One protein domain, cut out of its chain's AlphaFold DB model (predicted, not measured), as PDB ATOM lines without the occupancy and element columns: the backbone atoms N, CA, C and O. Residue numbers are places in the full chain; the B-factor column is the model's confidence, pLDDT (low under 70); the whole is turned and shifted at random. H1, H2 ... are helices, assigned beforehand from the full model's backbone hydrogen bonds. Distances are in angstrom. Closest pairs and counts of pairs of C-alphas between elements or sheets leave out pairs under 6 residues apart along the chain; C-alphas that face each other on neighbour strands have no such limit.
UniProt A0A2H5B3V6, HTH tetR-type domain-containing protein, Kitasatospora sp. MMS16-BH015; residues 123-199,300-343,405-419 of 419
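Overview. This is residues 123 to 199, 300 to 343 and 405 to 419 of the 419 residues of the protein "HTH tetR-type domain-containing protein" of Kitasatospora sp. MMS16-BH015 (UniProt A0A2H5B3V6). A bundle of helices is built round H6: the hairpin of H1 and H2 packs on one side of it, H4 and H7 pack on another, and H8 lies at the edge of the bundle, beside H2 and H7 and away from H6. H5 is set off from this body beyond H6, on an arm whose residues 181 to 187 stick out. The printed part has 136 residues with eight named helices, H1 to H8 in chain order, and no named strand, an all-helix class. It is compact, with a radius of gyration of the C-alphas of 14.1 A, and spans 45 by 36 by 29 A.

Along the chain. H6, the longest helix, has residues 303 to 319 and measures 24.3 A; C-alpha 303 is at (374.767, 240.043, 213.694). H1, residues 123 to 138, is 22.0 A long and begins at C-alpha (380.392, 232.760, 215.313). H2, residues 144 to 158, is 21.9 A long, and H4, residues 166 to 180, is 22.2 A. H3 has residues 160 to 163. H5 has residues 185 to 198 and is 19.5 A long. H7 has residues 329 to 338, 14.1 A, and H8 residues 405 to 416, 16.6 A, ending at C-alpha (388.643, 257.440, 216.156).

Arrangement. H1, H2, H4, H6, H7 and H8 form a bundle, helices side by side, mostly aligned. H6 touches H1, the C-alphas of Thr 131 and Leu 306 being closest at 4.6 A, at a shallow tilt of 27 degrees, the same way. With residues 313 to 317 alone H6 touches H2, closest at the C-alphas of Pro 144 and Ala 317, 4.6 A. H1 and H2 are a helical hairpin at a shallow tilt of 26 degrees. H4 and H7 touch, closest at the C-alphas of Ala 172 and Ala 330, 5.0 A. H3 touches H7, the closest C-alphas, of Arg 162 and Thr 337, being 4.6 A apart. H8 only just touches H2, with 3 pairs of C-alphas within 8 A, closest at Ala 149 and Leu 413, 6.8 A. H5 touches no helix but is near H6. Every O i to N i+4 pair is within hydrogen-bond range in H1, H2, H5, H6, H7 and H8; H4 has 10 of 11, and H3 is too short for such a pair.

Size, cuts and confidence. The farthest C-alphas, of Gln 186 and His 343, are 45.7 A apart. Residues 200 to 299 and 344 to 404 are not printed; the C-alpha gaps are 12.5 A and 10.9 A. Of the links printed whole, none is long. Mean pLDDT of the printed part is 76.1; residues 166 to 199, 339 to 343 and 405 are under 70, and H5 has a mean of 44.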
ATOM      1  N   ALA A 123     380.783 231.428 215.770       83.25
ATOM      2  CA  ALA A 123     380.392 232.760 215.313       83.25
ATOM      3  C   ALA A 123     379.094 233.249 215.986       83.25
ATOM      4  O   ALA A 123     379.006 234.414 216.354       83.25
ATOM      5  N   ALA A 124     378.114 232.365 216.206       84.75
ATOM      6  CA  ALA A 124     376.899 232.693 216.953       84.75
ATOM      7  C   ALA A 124     377.173 233.006 218.440       84.75
ATOM      8  O   ALA A 124     376.591 233.947 218.974       84.75
ATOM      9  N   GLU A 125     378.066 232.261 219.103       86.62
ATOM     10  CA  GLU A 125     378.484 232.543 220.487       86.62
ATOM     11  C   GLU A 125     379.259 233.868 220.601       86.62
ATOM     12  O   GLU A 125     378.978 234.655 221.504       86.62
ATOM     13  N   GLU A 126     380.177 234.155 219.672       87.31
ATOM     14  CA  GLU A 126     380.939 235.410 219.664       87.31
ATOM     15  C   GLU A 126     380.050 236.621 219.352       87.31
ATOM     16  O   GLU A 126     380.184 237.656 220.002       87.31
ATOM     17  N   VAL A 127     379.103 236.501 218.411       88.19
ATOM     18  CA  VAL A 127     378.114 237.558 218.138       88.19
ATOM     19  C   VAL A 127     377.226 237.789 219.359       88.19
ATOM     20  O   VAL A 127     377.085 238.935 219.767       88.19
ATOM     21  N   ALA A 128     376.696 236.738 219.995       88.88
ATOM     22  CA  ALA A 128     375.882 236.882 221.204       88.88
ATOM     23  C   ALA A 128     376.648 237.555 222.352       88.88
ATOM     24  O   ALA A 128     376.108 238.432 223.032       88.88
ATOM     25  N   TRP A 129     377.921 237.196 222.543       90.38
ATOM     26  CA  TRP A 129     378.783 237.842 223.528       90.38
ATOM     27  C   TRP A 129     379.034 239.318 223.184       90.38
ATOM     28  O   TRP A 129     378.845 240.180 224.040       90.38
ATOM     29  N   LEU A 130     379.377 239.642 221.933       91.12
ATOM     30  CA  LEU A 130     379.561 241.029 221.486       91.12
ATOM     31  C   LEU A 130     378.272 241.857 221.632       91.12
ATOM     32  O   LEU A 130     378.341 242.999 222.081       91.12
ATOM     33  N   THR A 131     377.103 241.287 221.321       91.88
ATOM     34  CA  THR A 131     375.789 241.926 221.500       91.88
ATOM     35  C   THR A 131     375.530 242.263 222.967       91.88
ATOM     36  O   THR A 131     375.154 243.395 223.274       91.88
ATOM     37  N   ALA A 132     375.772 241.319 223.884       91.12
ATOM     38  CA  ALA A 132     375.630 241.553 225.320       91.12
ATOM     39  C   ALA A 132     376.587 242.654 225.813       91.12
ATOM     40  O   ALA A 132     376.160 243.590 226.481       91.12
ATOM     41  N   GLN A 133     377.853 242.618 225.395       92.69
ATOM     42  CA  GLN A 133     378.844 243.633 225.766       92.69
ATOM     43  C   GLN A 133     378.506 245.023 225.197       92.69
ATOM     44  O   GLN A 133     378.730 246.032 225.869       92.69
ATOM     45  N   ALA A 134     377.975 245.097 223.972       92.19
ATOM     46  CA  ALA A 134     377.538 246.347 223.348       92.19
ATOM     47  C   ALA A 134     376.317 246.927 224.072       92.19
ATOM     48  O   ALA A 134     376.282 248.128 224.340       92.19
ATOM     49  N   ARG A 135     375.363 246.065 224.460       93.31
ATOM     50  CA  ARG A 135     374.229 246.410 225.324       93.31
ATOM     51  C   ARG A 135     374.745 246.976 226.647       93.31
ATOM     52  O   ARG A 135     374.564 248.162 226.884       93.31
ATOM     53  N   ASP A 136     375.467 246.205 227.451       92.31
ATOM     54  CA  ASP A 136     375.944 246.639 228.774       92.31
ATOM     55  C   ASP A 136     376.717 247.970 228.724       92.31
ATOM     56  O   ASP A 136     376.563 248.822 229.599       92.31
ATOM     57  N   SER A 137     377.490 248.196 227.658       92.94
ATOM     58  CA  SER A 137     378.207 249.457 227.438       92.94
ATOM     59  C   SER A 137     377.259 250.618 227.095       92.94
ATOM     60  O   SER A 137     377.414 251.710 227.643       92.94
ATOM     61  N   LEU A 138     376.238 250.397 226.258       90.19
ATOM     62  CA  LEU A 138     375.234 251.405 225.887       90.19
ATOM     63  C   LEU A 138     374.380 251.856 227.084       90.19
ATOM     64  O   LEU A 138     374.091 253.048 227.196       90.19
ATOM     65  N   TYR A 139     374.031 250.933 227.988       89.25
ATOM     66  CA  TYR A 139     373.284 251.206 229.228       89.25
ATOM     67  C   TYR A 139     374.173 251.637 230.404       89.25
ATOM     68  O   TYR A 139     373.666 251.907 231.493       89.25
ATOM     69  N   SER A 140     375.493 251.715 230.213       92.06
ATOM     70  CA  SER A 140     376.407 252.151 231.266       92.06
ATOM     71  C   SER A 140     376.300 253.658 231.545       92.06
ATOM     72  O   SER A 140     376.063 254.479 230.651       92.06
ATOM     73  N   ASN A 141     376.566 254.016 232.804       90.75
ATOM     74  CA  ASN A 141     376.669 255.401 233.278       90.75
ATOM     75  C   ASN A 141     378.002 256.084 232.897       90.75
ATOM     76  O   ASN A 141     378.276 257.177 233.385       90.75
ATOM     77  N   ALA A 142     378.847 255.445 232.078       90.38
ATOM     78  CA  ALA A 142     380.112 256.017 231.613       90.38
ATOM     79  C   ALA A 142     379.889 257.162 230.606       90.38
ATOM     80  O   ALA A 142     378.796 257.309 230.042       90.38
ATOM     81  N   GLY A 143     380.929 257.959 230.347       92.88
ATOM     82  CA  GLY A 143     380.922 258.953 229.275       92.88
ATOM     83  C   GLY A 143     380.681 258.319 227.891       92.88
ATOM     84  O   GLY A 143     380.961 257.133 227.703       92.88
ATOM     85  N   PRO A 144     380.158 259.066 226.899       92.19
ATOM     86  CA  PRO A 144     379.865 258.537 225.562       92.19
ATOM     87  C   PRO A 144     381.066 257.866 224.879       92.19
ATOM     88  O   PRO A 144     380.964 256.717 224.447       92.19
ATOM     89  N   TRP A 145     382.213 258.547 224.837       93.81
ATOM     90  CA  TRP A 145     383.475 257.991 224.355       93.81
ATOM     91  C   TRP A 145     383.976 256.838 225.222       93.81
ATOM     92  O   TRP A 145     384.415 255.822 224.687       93.81
ATOM     93  N   GLU A 146     383.896 256.977 226.546       93.00
ATOM     94  CA  GLU A 146     384.362 255.958 227.492       93.00
ATOM     95  C   GLU A 146     383.639 254.635 227.250       93.00
ATOM     96  O   GLU A 146     384.302 253.631 227.030       93.00
ATOM     97  N   ALA A 147     382.304 254.641 227.161       93.38
ATOM     98  CA  ALA A 147     381.490 253.460 226.879       93.38
ATOM     99  C   ALA A 147     381.883 252.751 225.566       93.38
ATOM    100  O   ALA A 147     381.957 251.520 225.527       93.38
ATOM    101  N   LEU A 148     382.159 253.511 224.499       92.81
ATOM    102  CA  LEU A 148     382.590 252.970 223.204       92.81
ATOM    103  C   LEU A 148     384.029 252.426 223.250       92.81
ATOM    104  O   LEU A 148     384.290 251.335 222.738       92.81
ATOM    105  N   ALA A 149     384.957 253.157 223.870       92.06
ATOM    106  CA  ALA A 149     386.356 252.757 223.995       92.06
ATOM    107  C   ALA A 149     386.510 251.505 224.872       92.06
ATOM    108  O   ALA A 149     387.229 250.577 224.500       92.06
ATOM    109  N   ASP A 150     385.778 251.437 225.984       91.62
ATOM    110  CA  ASP A 150     385.708 250.282 226.877       91.62
ATOM    111  C   ASP A 150     385.117 249.050 226.184       91.62
ATOM    112  O   ASP A 150     385.642 247.942 226.320       91.62
ATOM    113  N   TYR A 151     384.031 249.233 225.423       93.75
ATOM    114  CA  TYR A 151     383.449 248.172 224.606       93.75
ATOM    115  C   TYR A 151     384.484 247.613 223.620       93.75
ATOM    116  O   TYR A 151     384.731 246.404 223.593       93.75
ATOM    117  N   LEU A 152     385.127 248.499 222.850       91.25
ATOM    118  CA  LEU A 152     386.144 248.133 221.866       91.25
ATOM    119  C   LEU A 152     387.345 247.444 222.520       91.25
ATOM    120  O   LEU A 152     387.828 246.450 221.985       91.25
ATOM    121  N   ALA A 153     387.792 247.906 223.689       88.19
ATOM    122  CA  ALA A 153     388.891 247.286 224.417       88.19
ATOM    123  C   ALA A 153     388.540 245.880 224.922       88.19
ATOM    124  O   ALA A 153     389.322 244.947 224.723       88.19
ATOM    125  N   ARG A 154     387.344 245.687 225.498       88.19
ATOM    126  CA  ARG A 154     386.867 244.358 225.918       88.19
ATOM    127  C   ARG A 154     386.758 243.400 224.729       88.19
ATOM    128  O   ARG A 154     387.203 242.259 224.825       88.19
ATOM    129  N   ALA A 155     386.202 243.862 223.612       87.12
ATOM    130  CA  ALA A 155     386.009 243.053 222.411       87.12
ATOM    131  C   ALA A 155     387.313 242.742 221.650       87.12
ATOM    132  O   ALA A 155     387.461 241.654 221.093       87.12
ATOM    133  N   ALA A 156     388.279 243.663 221.675       83.06
ATOM    134  CA  ALA A 156     389.631 243.439 221.175       83.06
ATOM    135  C   ALA A 156     390.382 242.397 222.019       83.06
ATOM    136  O   ALA A 156     391.000 241.486 221.468       83.06
ATOM    137  N   ALA A 157     390.291 242.498 223.350       80.31
ATOM    138  CA  ALA A 157     390.977 241.604 224.280       80.31
ATOM    139  C   ALA A 157     390.479 240.148 224.209       80.31
ATOM    140  O   ALA A 157     391.282 239.229 224.367       80.31
ATOM    141  N   SER A 158     389.186 239.921 223.941       78.69
ATOM    142  CA  SER A 158     388.642 238.566 223.753       78.69
ATOM    143  C   SER A 158     388.963 237.958 222.382       78.69
ATOM    144  O   SER A 158     388.921 236.738 222.224       78.69
ATOM    145  N   GLY A 159     389.262 238.788 221.376       77.44
ATOM    146  CA  GLY A 159     389.425 238.362 219.985       77.44
ATOM    147  C   GLY A 159     388.120 237.987 219.272       77.44
ATOM    148  O   GLY A 159     388.178 237.582 218.110       77.44
ATOM    149  N   ALA A 160     386.960 238.145 219.922       78.50
ATOM    150  CA  ALA A 160     385.645 237.767 219.391       78.50
ATOM    151  C   ALA A 160     385.361 238.396 218.014       78.50
ATOM    152  O   ALA A 160     384.819 237.745 217.121       78.50
ATOM    153  N   GLY A 161     385.809 239.641 217.802       77.75
ATOM    154  CA  GLY A 161     385.643 240.357 216.536       77.75
ATOM    155  C   GLY A 161     386.269 239.655 215.324       77.75
ATOM    156  O   GLY A 161     385.714 239.724 214.231       77.75
ATOM    157  N   ARG A 162     387.362 238.895 215.497       79.56
ATOM    158  CA  ARG A 162     387.994 238.116 214.410       79.56
ATOM    159  C   ARG A 162     387.117 236.972 213.898       79.56
ATOM    160  O   ARG A 162     387.307 236.514 212.775       79.56
ATOM    161  N   LEU A 163     386.183 236.505 214.723       81.94
ATOM    162  CA  LEU A 163     385.306 235.376 214.432       81.94
ATOM    163  C   LEU A 163     383.899 235.825 213.992       81.94
ATOM    164  O   LEU A 163     382.978 235.008 213.918       81.94
ATOM    165  N   LEU A 164     383.731 237.117 213.679       79.44
ATOM    166  CA  LEU A 164     382.508 237.646 213.086       79.44
ATOM    167  C   LEU A 164     382.265 237.042 211.690       79.44
ATOM    168  O   LEU A 164     383.188 236.958 210.874       79.44
ATOM    169  N   PRO A 165     381.017 236.661 211.363       70.12
ATOM    170  CA  PRO A 165     380.700 236.097 210.059       70.12
ATOM    171  C   PRO A 165     380.859 237.155 208.946       70.12
ATOM    172  O   PRO A 165     380.530 238.323 209.168       70.12
ATOM    173  N   PRO A 166     381.247 236.774 207.709       68.62
ATOM    174  CA  PRO A 166     381.414 237.710 206.586       68.62
ATOM    175  C   PRO A 166     380.188 238.583 206.259       68.62
ATOM    176  O   PRO A 166     380.317 239.636 205.636       68.62
ATOM    177  N   SER A 167     378.988 238.168 206.677       66.00
ATOM    178  CA  SER A 167     377.759 238.959 206.571       66.00
ATOM    179  C   SER A 167     377.787 240.241 207.412       66.00
ATOM    180  O   SER A 167     377.215 241.238 206.979       66.00
ATOM    181  N   ALA A 168     378.465 240.245 208.566       69.94
ATOM    182  CA  ALA A 168     378.544 241.407 209.452       69.94
ATOM    183  C   ALA A 168     379.217 242.607 208.760       69.94
ATOM    184  O   ALA A 168     378.713 243.722 208.841       69.94
ATOM    185  N   PHE A 169     380.289 242.368 207.997       69.31
ATOM    186  CA  PHE A 169     380.987 243.411 207.238       69.31
ATOM    187  C   PHE A 169     380.085 244.074 206.187       69.31
ATOM    188  O   PHE A 169     380.004 245.298 206.138       69.31
ATOM    189  N   ARG A 170     379.340 243.281 205.400       69.94
ATOM    190  CA  ARG A 170     378.413 243.822 204.385       69.94
ATOM    191  C   ARG A 170     377.291 244.653 205.007       69.94
ATOM    192  O   ARG A 170     376.887 245.658 204.435       69.94
ATOM    193  N   TYR A 171     376.776 244.236 206.165       66.56
ATOM    194  CA  TYR A 171     375.758 245.010 206.878       66.56
ATOM    195  C   TYR A 171     376.332 246.294 207.499       66.56
ATOM    196  O   TYR A 171     375.658 247.320 207.471       66.56
ATOM    197  N   ALA A 172     377.572 246.280 207.998       69.06
ATOM    198  CA  ALA A 172     378.238 247.478 208.512       69.06
ATOM    199  C   ALA A 172     378.465 248.535 207.411       69.06
ATOM    200  O   ALA A 172     378.207 249.715 207.630       69.06
ATOM    201  N   GLU A 173     378.868 248.106 206.211       67.62
ATOM    202  CA  GLU A 173     379.017 248.957 205.020       67.62
ATOM    203  C   GLU A 173     377.673 249.565 204.567       67.62
ATOM    204  O   GLU A 173     377.581 250.760 204.275       67.62
ATOM    205  N   GLN A 174     376.593 248.776 204.585       63.72
ATOM    206  CA  GLN A 174     375.230 249.255 204.300       63.72
ATOM    207  C   GLN A 174     374.718 250.266 205.340       63.72
ATOM    208  O   GLN A 174     374.020 251.209 204.978       63.72
ATOM    209  N   LEU A 175     375.066 250.100 206.620       61.88
ATOM    210  CA  LEU A 175     374.719 251.062 207.673       61.88
ATOM    211  C   LEU A 175     375.550 252.350 207.584       61.88
ATOM    212  O   LEU A 175     374.998 253.429 207.779       61.88
ATOM    213  N   GLY A 176     376.844 252.258 207.250       57.44
ATOM    214  CA  GLY A 176     377.707 253.426 207.028       57.44
ATOM    215  C   GLY A 176     377.212 254.289 205.868       57.44
ATOM    216  O   GLY A 176     376.876 255.453 206.054       57.44
ATOM    217  N   THR A 177     377.025 253.680 204.695       53.50
ATOM    218  CA  THR A 177     376.503 254.374 203.502       53.50
ATOM    219  C   THR A 177     375.104 254.973 203.698       53.50
ATOM    220  O   THR A 177     374.809 256.022 203.125       53.50
ATOM    221  N   ALA A 178     374.247 254.369 204.530       45.72
ATOM    222  CA  ALA A 178     372.950 254.943 204.902       45.72
ATOM    223  C   ALA A 178     373.056 256.145 205.865       45.72
ATOM    224  O   ALA A 178     372.173 257.002 205.851       45.72
ATOM    225  N   ALA A 179     374.112 256.225 206.681       47.56
ATOM    226  CA  ALA A 179     374.389 257.380 207.538       47.56
ATOM    227  C   ALA A 179     375.006 258.548 206.746       47.56
ATOM    228  O   ALA A 179     374.598 259.692 206.930       47.56
ATOM    229  N   ASP A 180     375.924 258.260 205.817       42.62
ATOM    230  CA  ASP A 180     376.548 259.270 204.947       42.62
ATOM    231  C   ASP A 180     375.579 259.803 203.869       42.62
ATOM    232  O   ASP A 180     375.671 260.949 203.424       42.62
ATOM    233  N   GLY A 181     374.630 258.968 203.436       40.38
ATOM    234  CA  GLY A 181     373.703 259.225 202.334       40.38
ATOM    235  C   GLY A 181     372.327 259.754 202.741       40.38
ATOM    236  O   GLY A 181     371.329 259.169 202.325       40.38
ATOM    237  N   ALA A 182     372.267 260.842 203.519       41.75
ATOM    238  CA  ALA A 182     371.079 261.688 203.751       41.75
ATOM    239  C   ALA A 182     369.707 260.966 203.749       41.75
ATOM    240  O   ALA A 182     368.776 261.342 203.027       41.75
ATOM    241  N   VAL A 183     369.549 259.938 204.586       42.03
ATOM    242  CA  VAL A 183     368.215 259.431 204.934       42.03
ATOM    243  C   VAL A 183     367.516 260.523 205.758       42.03
ATOM    244  O   VAL A 183     368.148 261.058 206.668       42.03
ATOM    245  N   PRO A 184     366.244 260.888 205.480       39.53
ATOM    246  CA  PRO A 184     365.569 261.944 206.233       39.53
ATOM    247  C   PRO A 184     365.617 261.644 207.731       39.53
ATOM    248  O   PRO A 184     365.205 260.550 208.126       39.53
ATOM    249  N   GLU A 185     366.087 262.604 208.538       43.41
ATOM    250  CA  GLU A 185     366.310 262.439 209.987       43.41
ATOM    251  C   GLU A 185     365.111 261.795 210.686       43.41
ATOM    252  O   GLU A 185     365.285 260.955 211.560       43.41
ATOM    253  N   GLN A 186     363.897 262.113 210.229       40.72
ATOM    254  CA  GLN A 186     362.639 261.526 210.684       40.72
ATOM    255  C   GLN A 186     362.637 259.991 210.677       40.72
ATOM    256  O   GLN A 186     362.267 259.409 211.686       40.72
ATOM    257  N   ARG A 187     363.110 259.312 209.619       39.38
ATOM    258  CA  ARG A 187     363.078 257.834 209.569       39.38
ATOM    259  C   ARG A 187     364.122 257.177 210.466       39.38
ATOM    260  O   ARG A 187     363.825 256.136 211.047       39.38
ATOM    261  N   LEU A 188     365.317 257.763 210.600       41.66
ATOM    262  CA  LEU A 188     366.287 257.268 211.580       41.66
ATOM    263  C   LEU A 188     365.815 257.562 213.005       41.66
ATOM    264  O   LEU A 188     365.897 256.671 213.837       41.66
ATOM    265  N   ALA A 189     365.265 258.747 213.276       44.84
ATOM    266  CA  ALA A 189     364.727 259.111 214.583       44.84
ATOM    267  C   ALA A 189     363.507 258.260 214.976       44.84
ATOM    268  O   ALA A 189     363.382 257.893 216.137       44.84
ATOM    269  N   GLU A 190     362.633 257.902 214.030       42.94
ATOM    270  CA  GLU A 190     361.511 256.978 214.244       42.94
ATOM    271  C   GLU A 190     362.017 255.565 214.561       42.94
ATOM    272  O   GLU A 190     361.657 255.011 215.597       42.94
ATOM    273  N   GLN A 191     362.941 255.018 213.760       46.22
ATOM    274  CA  GLN A 191     363.541 253.708 214.048       46.22
ATOM    275  C   GLN A 191     364.347 253.705 215.358       46.22
ATOM    276  O   GLN A 191     364.294 252.734 216.107       46.22
ATOM    277  N   GLN A 192     365.061 254.787 215.678       45.59
ATOM    278  CA  GLN A 192     365.779 254.960 216.945       45.59
ATOM    279  C   GLN A 192     364.822 255.097 218.135       45.59
ATOM    280  O   GLN A 192     365.116 254.558 219.199       45.59
ATOM    281  N   ALA A 193     363.681 255.773 217.975       47.78
ATOM    282  CA  ALA A 193     362.664 255.899 219.015       47.78
ATOM    283  C   ALA A 193     361.970 254.557 219.285       47.78
ATOM    284  O   ALA A 193     361.858 254.165 220.447       47.78
ATOM    285  N   ASP A 194     361.586 253.821 218.238       45.72
ATOM    286  CA  ASP A 194     361.013 252.477 218.357       45.72
ATOM    287  C   ASP A 194     362.013 251.493 218.988       45.72
ATOM    288  O   ASP A 194     361.634 250.683 219.836       45.72
ATOM    289  N   LEU A 195     363.305 251.591 218.649       45.88
ATOM    290  CA  LEU A 195     364.369 250.786 219.259       45.88
ATOM    291  C   LEU A 195     364.647 251.177 220.717       45.88
ATOM    292  O   LEU A 195     364.832 250.290 221.549       45.88
ATOM    293  N   ALA A 196     364.633 252.467 221.063       45.66
ATOM    294  CA  ALA A 196     364.739 252.920 222.451       45.66
ATOM    295  C   ALA A 196     363.569 252.387 223.296       45.66
ATOM    296  O   ALA A 196     363.786 251.914 224.413       45.66
ATOM    297  N   LEU A 197     362.354 252.382 222.732       44.91
ATOM    298  CA  LEU A 197     361.157 251.813 223.353       44.91
ATOM    299  C   LEU A 197     361.274 250.288 223.530       44.91
ATOM    300  O   LEU A 197     361.055 249.775 224.626       44.91
ATOM    301  N   ALA A 198     361.663 249.569 222.472       39.59
ATOM    302  CA  ALA A 198     361.822 248.113 222.476       39.59
ATOM    303  C   ALA A 198     362.931 247.637 223.427       39.59
ATOM    304  O   ALA A 198     362.846 246.546 223.988       39.59
ATOM    305  N   ALA A 199     363.956 248.465 223.631       40.69
ATOM    306  CA  ALA A 199     365.093 248.175 224.489       40.69
ATOM    307  C   ALA A 199     364.981 248.832 225.888       40.69
ATOM    308  O   ALA A 199     365.955 248.872 226.640       40.69
ATOM    309  N   ASP A 300     370.183 237.489 220.641       70.69
ATOM    310  CA  ASP A 300     371.494 238.135 220.763       70.69
ATOM    311  C   ASP A 300     372.522 237.691 219.705       70.69
ATOM    312  O   ASP A 300     373.464 238.429 219.419       70.69
ATOM    313  N   ALA A 301     372.352 236.508 219.109       80.00
ATOM    314  CA  ALA A 301     373.242 235.963 218.090       80.00
ATOM    315  C   ALA A 301     372.952 236.470 216.659       80.00
ATOM    316  O   ALA A 301     373.672 236.066 215.742       80.00
ATOM    317  N   ASP A 302     371.945 237.331 216.421       82.31
ATOM    318  CA  ASP A 302     371.787 238.001 215.115       82.31
ATOM    319  C   ASP A 302     372.865 239.097 214.953       82.31
ATOM    320  O   ASP A 302     372.841 240.093 215.686       82.31
ATOM    321  N   PRO A 303     373.776 239.000 213.958       82.94
ATOM    322  CA  PRO A 303     374.767 240.043 213.694       82.94
ATOM    323  C   PRO A 303     374.151 241.417 213.415       82.94
ATOM    324  O   PRO A 303     374.820 242.432 213.600       82.94
ATOM    325  N   ARG A 304     372.886 241.489 212.980       84.69
ATOM    326  CA  ARG A 304     372.188 242.768 212.817       84.69
ATOM    327  C   ARG A 304     371.987 243.465 214.152       84.69
ATOM    328  O   ARG A 304     372.236 244.664 214.214       84.69
ATOM    329  N   LEU A 305     371.568 242.754 215.201       86.12
ATOM    330  CA  LEU A 305     371.322 243.359 216.512       86.12
ATOM    331  C   LEU A 305     372.613 243.960 217.082       86.12
ATOM    332  O   LEU A 305     372.609 245.120 217.495       86.12
ATOM    333  N   LEU A 306     373.729 243.229 216.980       89.69
ATOM    334  CA  LEU A 306     375.065 243.745 217.288       89.69
ATOM    335  C   LEU A 306     375.337 245.072 216.562       89.69
ATOM    336  O   LEU A 306     375.643 246.076 217.199       89.69
ATOM    337  N   LEU A 307     375.187 245.103 215.235       88.38
ATOM    338  CA  LEU A 307     375.483 246.295 214.433       88.38
ATOM    339  C   LEU A 307     374.575 247.493 214.760       88.38
ATOM    340  O   LEU A 307     375.048 248.628 214.713       88.38
ATOM    341  N   HIS A 308     373.312 247.271 215.144       86.38
ATOM    342  CA  HIS A 308     372.425 248.348 215.608       86.38
ATOM    343  C   HIS A 308     372.878 248.920 216.962       86.38
ATOM    344  O   HIS A 308     372.869 250.137 217.143       86.38
ATOM    345  N   LEU A 309     373.334 248.077 217.898       91.06
ATOM    346  CA  LEU A 309     373.897 248.541 219.174       91.06
ATOM    347  C   LEU A 309     375.218 249.303 218.973       91.06
ATOM    348  O   LEU A 309     375.442 250.322 219.626       91.06
ATOM    349  N   LEU A 310     376.062 248.869 218.028       91.94
ATOM    350  CA  LEU A 310     377.261 249.619 217.632       91.94
ATOM    351  C   LEU A 310     376.910 250.979 217.027       91.94
ATOM    352  O   LEU A 310     377.518 251.979 217.403       91.94
ATOM    353  N   ALA A 311     375.909 251.042 216.144       87.50
ATOM    354  CA  ALA A 311     375.425 252.301 215.587       87.50
ATOM    355  C   ALA A 311     374.931 253.262 216.682       87.50
ATOM    356  O   ALA A 311     375.244 254.450 216.635       87.50
ATOM    357  N   ALA A 312     374.233 252.755 217.705       88.25
ATOM    358  CA  ALA A 312     373.793 253.553 218.849       88.25
ATOM    359  C   ALA A 312     374.967 254.078 219.702       88.25
ATOM    360  O   ALA A 312     374.965 255.249 220.079       88.25
ATOM    361  N   LEU A 313     375.992 253.255 219.968       91.12
ATOM    362  CA  LEU A 313     377.210 253.687 220.672       91.12
ATOM    363  C   LEU A 313     377.979 254.765 219.889       91.12
ATOM    364  O   LEU A 313     378.373 255.779 220.464       91.12
ATOM    365  N   VAL A 314     378.147 254.576 218.575       89.19
ATOM    366  CA  VAL A 314     378.788 255.557 217.682       89.19
ATOM    367  C   VAL A 314     377.998 256.863 217.658       89.19
ATOM    368  O   VAL A 314     378.577 257.923 217.876       89.19
ATOM    369  N   ALA A 315     376.676 256.806 217.480       86.56
ATOM    370  CA  ALA A 315     375.822 257.992 217.495       86.56
ATOM    371  C   ALA A 315     375.890 258.740 218.840       86.56
ATOM    372  O   ALA A 315     375.998 259.966 218.847       86.56
ATOM    373  N   ARG A 316     375.902 258.022 219.976       88.38
ATOM    374  CA  ARG A 316     376.035 258.607 221.324       88.38
ATOM    375  C   ARG A 316     377.357 259.374 221.478       88.38
ATOM    376  O   ARG A 316     377.344 260.489 221.992       88.38
ATOM    377  N   ALA A 317     378.477 258.813 221.018       88.94
ATOM    378  CA  ALA A 317     379.794 259.457 221.098       88.94
ATOM    379  C   ALA A 317     379.991 260.586 220.062       88.94
ATOM    380  O   ALA A 317     380.629 261.597 220.361       88.94
ATOM    381  N   ALA A 318     379.395 260.465 218.871       83.56
ATOM    382  CA  ALA A 318     379.403 261.512 217.849       83.56
ATOM    383  C   ALA A 318     378.565 262.733 218.265       83.56
ATOM    384  O   ALA A 318     379.024 263.863 218.123       83.56
ATOM    385  N   ALA A 319     377.379 262.521 218.848       82.75
ATOM    386  CA  ALA A 319     376.523 263.597 219.358       82.75
ATOM    387  C   ALA A 319     377.162 264.384 220.519       82.75
ATOM    388  O   ALA A 319     376.840 265.551 220.724       82.75
ATOM    389  N   ALA A 320     378.090 263.764 221.255       88.06
ATOM    390  CA  ALA A 320     378.897 264.421 222.282       88.06
ATOM    391  C   ALA A 320     380.102 265.206 221.718       88.06
ATOM    392  O   ALA A 320     380.787 265.893 222.471       88.06
ATOM    393  N   GLY A 321     380.379 265.106 220.411       88.31
ATOM    394  CA  GLY A 321     381.555 265.706 219.773       88.31
ATOM    395  C   GLY A 321     382.875 264.985 220.074       88.31
ATOM    396  O   GLY A 321     383.938 265.522 219.784       88.31
ATOM    397  N   GLU A 322     382.829 263.781 220.652       90.75
ATOM    398  CA  GLU A 322     384.021 263.052 221.110       90.75
ATOM    399  C   GLU A 322     384.605 262.104 220.044       90.75
ATOM    400  O   GLU A 322     385.722 261.605 220.203       90.75
ATOM    401  N   LEU A 323     383.876 261.876 218.944       89.31
ATOM    402  CA  LEU A 323     384.349 261.154 217.759       89.31
ATOM    403  C   LEU A 323     384.814 262.102 216.653       89.31
ATOM    404  O   LEU A 323     384.233 263.159 216.410       89.31
ATOM    405  N   ARG A 324     385.839 261.666 215.922       89.25
ATOM    406  CA  ARG A 324     386.312 262.323 214.708       89.25
ATOM    407  C   ARG A 324     385.224 262.300 213.627       89.25
ATOM    408  O   ARG A 324     384.580 261.278 213.394       89.25
ATOM    409  N   ALA A 325     385.063 263.418 212.921       83.81
ATOM    410  CA  ALA A 325     384.136 263.518 211.797       83.81
ATOM    411  C   ALA A 325     384.441 262.462 210.714       83.81
ATOM    412  O   ALA A 325     385.595 262.301 210.310       83.81
ATOM    413  N   GLY A 326     383.397 261.772 210.245       80.44
ATOM    414  CA  GLY A 326     383.489 260.700 209.247       80.44
ATOM    415  C   GLY A 326     383.786 259.302 209.804       80.44
ATOM    416  O   GLY A 326     383.986 258.390 209.012       80.44
ATOM    417  N   VAL A 327     383.820 259.103 211.130       85.75
ATOM    418  CA  VAL A 327     383.881 257.756 211.727       85.75
ATOM    419  C   VAL A 327     382.537 257.043 211.568       85.75
ATOM    420  O   VAL A 327     381.505 257.536 212.023       85.75
ATOM    421  N   THR A 328     382.564 255.850 210.978       86.00
ATOM    422  CA  THR A 328     381.387 255.019 210.698       86.00
ATOM    423  C   THR A 328     381.349 253.742 211.549       86.00
ATOM    424  O   THR A 328     382.324 253.347 212.194       86.00
ATOM    425  N   VAL A 329     380.226 253.017 211.498       85.88
ATOM    426  CA  VAL A 329     380.120 251.661 212.076       85.88
ATOM    427  C   VAL A 329     381.092 250.681 211.400       85.88
ATOM    428  O   VAL A 329     381.573 249.755 212.052       85.88
ATOM    429  N   ALA A 330     381.427 250.887 210.121       83.00
ATOM    430  CA  ALA A 330     382.395 250.050 209.415       83.00
ATOM    431  C   ALA A 330     383.815 250.211 209.985       83.00
ATOM    432  O   ALA A 330     384.509 249.209 210.150       83.00
ATOM    433  N   ASP A 331     384.215 251.423 210.386       86.06
ATOM    434  CA  ASP A 331     385.499 251.666 211.063       86.06
ATOM    435  C   ASP A 331     385.554 250.975 212.432       86.06
ATOM    436  O   ASP A 331     386.548 250.342 212.783       86.06
ATOM    437  N   VAL A 332     384.456 251.015 213.191       88.75
ATOM    438  CA  VAL A 332     384.333 250.306 214.477       88.75
ATOM    439  C   VAL A 332     384.433 248.786 214.286       88.75
ATOM    440  O   VAL A 332     385.150 248.120 215.032       88.75
ATOM    441  N   VAL A 333     383.794 248.227 213.253       86.94
ATOM    442  CA  VAL A 333     383.922 246.801 212.892       86.94
ATOM    443  C   VAL A 333     385.336 246.459 212.398       86.94
ATOM    444  O   VAL A 333     385.850 245.379 212.704       86.94
ATOM    445  N   LEU A 334     386.018 247.378 211.712       83.12
ATOM    446  CA  LEU A 334     387.424 247.219 211.344       83.12
ATOM    447  C   LEU A 334     388.324 247.156 212.589       83.12
ATOM    448  O   LEU A 334     389.167 246.268 212.675       83.12
ATOM    449  N   VAL A 335     388.114 248.013 213.595       85.81
ATOM    450  CA  VAL A 335     388.857 247.948 214.871       85.81
ATOM    451  C   VAL A 335     388.596 246.633 215.614       85.81
ATOM    452  O   VAL A 335     389.546 245.996 216.069       85.81
ATOM    453  N   LEU A 336     387.337 246.180 215.677       84.38
ATOM    454  CA  LEU A 336     386.965 244.890 216.278       84.38
ATOM    455  C   LEU A 336     387.691 243.696 215.635       84.38
ATOM    456  O   LEU A 336     388.033 242.735 216.321       84.38
ATOM    457  N   THR A 337     387.913 243.742 214.322       82.19
ATOM    458  CA  THR A 337     388.449 242.617 213.537       82.19
ATOM    459  C   THR A 337     389.971 242.669 213.370       82.19
ATOM    460  O   THR A 337     390.618 241.620 213.310       82.19
ATOM    461  N   ALA A 338     390.559 243.870 213.364       74.62
ATOM    462  CA  ALA A 338     392.004 244.093 213.310       74.62
ATOM    463  C   ALA A 338     392.719 243.784 214.638       74.62
ATOM    464  O   ALA A 338     393.924 243.518 214.643       74.62
ATOM    465  N   ALA A 339     391.997 243.803 215.762       62.50
ATOM    466  CA  ALA A 339     392.551 243.485 217.071       62.50
ATOM    467  C   ALA A 339     393.193 242.081 217.113       62.50
ATOM    468  O   ALA A 339     392.665 241.095 216.588       62.50
ATOM    469  N   VAL A 340     394.365 241.991 217.747       52.62
ATOM    470  CA  VAL A 340     395.109 240.736 217.917       52.62
ATOM    471  C   VAL A 340     394.866 240.194 219.327       52.62
ATOM    472  O   VAL A 340     395.381 240.791 220.273       52.62
ATOM    473  N   PRO A 341     394.161 239.059 219.504       50.75
ATOM    474  CA  PRO A 341     394.068 238.421 220.812       50.75
ATOM    475  C   PRO A 341     395.438 237.876 221.239       50.75
ATOM    476  O   PRO A 341     395.994 236.966 220.617       50.75
ATOM    477  N   VAL A 342     395.988 238.418 222.328       43.47
ATOM    478  CA  VAL A 342     397.251 237.956 222.923       43.47
ATOM    479  C   VAL A 342     396.958 236.938 224.023       43.47
ATOM    480  O   VAL A 342     396.898 237.263 225.206       43.47
ATOM    481  N   HIS A 343     396.826 235.668 223.641       43.50
ATOM    482  CA  HIS A 343     396.811 234.541 224.591       43.50
ATOM    483  C   HIS A 343     397.974 233.550 224.387       43.50
ATOM    484  O   HIS A 343     398.077 232.553 225.094       43.50
ATOM    485  N   ALA A 405     399.693 244.470 220.738       63.19
ATOM    486  CA  ALA A 405     398.248 244.595 220.566       63.19
ATOM    487  C   ALA A 405     397.653 245.797 221.327       63.19
ATOM    488  O   ALA A 405     396.877 246.544 220.739       63.19
ATOM    489  N   ASP A 406     398.066 246.041 222.574       72.62
ATOM    490  CA  ASP A 406     397.609 247.175 223.394       72.62
ATOM    491  C   ASP A 406     398.059 248.514 222.792       72.62
ATOM    492  O   ASP A 406     397.334 249.513 222.824       72.62
ATOM    493  N   ARG A 407     399.247 248.545 222.176       80.06
ATOM    494  CA  ARG A 407     399.714 249.693 221.389       80.06
ATOM    495  C   ARG A 407     398.891 249.900 220.119       80.06
ATOM    496  O   ARG A 407     398.493 251.032 219.857       80.06
ATOM    497  N   LEU A 408     398.617 248.848 219.344       80.69
ATOM    498  CA  LEU A 408     397.791 248.954 218.135       80.69
ATOM    499  C   LEU A 408     396.361 249.401 218.463       80.69
ATOM    500  O   LEU A 408     395.865 250.335 217.839       80.69
ATOM    501  N   LEU A 409     395.733 248.806 219.478       83.75
ATOM    502  CA  LEU A 409     394.402 249.184 219.947       83.75
ATOM    503  C   LEU A 409     394.353 250.657 220.372       83.75
ATOM    504  O   LEU A 409     393.447 251.373 219.955       83.75
ATOM    505  N   ARG A 410     395.337 251.145 221.141       85.69
ATOM    506  CA  ARG A 410     395.397 252.567 221.518       85.69
ATOM    507  C   ARG A 410     395.568 253.492 220.318       85.69
ATOM    508  O   ARG A 410     394.916 254.527 220.291       85.69
ATOM    509  N   ILE A 411     396.385 253.126 219.327       86.31
ATOM    510  CA  ILE A 411     396.528 253.906 218.084       86.31
ATOM    511  C   ILE A 411     395.196 253.957 217.321       86.31
ATOM    512  O   ILE A 411     394.797 255.026 216.869       86.31
ATOM    513  N   LEU A 412     394.488 252.828 217.216       86.81
ATOM    514  CA  LEU A 412     393.178 252.757 216.566       86.81
ATOM    515  C   LEU A 412     392.136 253.609 217.304       86.81
ATOM    516  O   LEU A 412     391.497 254.453 216.683       86.81
ATOM    517  N   LEU A 413     392.020 253.467 218.628       88.50
ATOM    518  CA  LEU A 413     391.125 254.285 219.456       88.50
ATOM    519  C   LEU A 413     391.467 255.780 219.357       88.50
ATOM    520  O   LEU A 413     390.580 256.604 219.157       88.50
ATOM    521  N   GLN A 414     392.747 256.146 219.419       88.56
ATOM    522  CA  GLN A 414     393.180 257.534 219.256       88.56
ATOM    523  C   GLN A 414     392.882 258.081 217.848       88.56
ATOM    524  O   GLN A 414     392.626 259.270 217.708       88.56
ATOM    525  N   GLY A 415     392.856 257.228 216.818       85.94
ATOM    526  CA  GLY A 415     392.449 257.599 215.459       85.94
ATOM    527  C   GLY A 415     390.942 257.840 215.278       85.94
ATOM    528  O   GLY A 415     390.567 258.580 214.364       85.94
ATOM    529  N   LEU A 416     390.101 257.243 216.136       88.44
ATOM    530  CA  LEU A 416     388.643 257.440 216.156       88.44
ATOM    531  C   LEU A 416     388.213 258.675 216.961       88.44
ATOM    532  O   LEU A 416     387.172 259.259 216.665       88.44
ATOM    533  N   ARG A 417     388.975 259.059 217.991       92.44
ATOM    534  CA  ARG A 417     388.625 260.172 218.885       92.44
ATOM    535  C   ARG A 417     388.758 261.531 218.183       92.44
ATOM    536  O   ARG A 417     389.633 261.722 217.339       92.44
ATOM    537  N   ALA A 418     387.908 262.486 218.552       81.62
ATOM    538  CA  ALA A 418     388.137 263.898 218.254       81.62
ATOM    539  C   ALA A 418     389.419 264.411 218.954       81.62
ATOM    540  O   ALA A 418     389.793 263.904 220.015       81.62
ATOM    541  N   ASN A 419     390.082 265.396 218.335       70.44
ATOM    542  CA  ASN A 419     391.282 266.069 218.861       70.44
ATOM    543  C   ASN A 419     390.923 267.203 219.826       70.44
ATOM    544  O   ASN A 419     389.986 267.958 219.485       70.44
TER     545      ASN A 419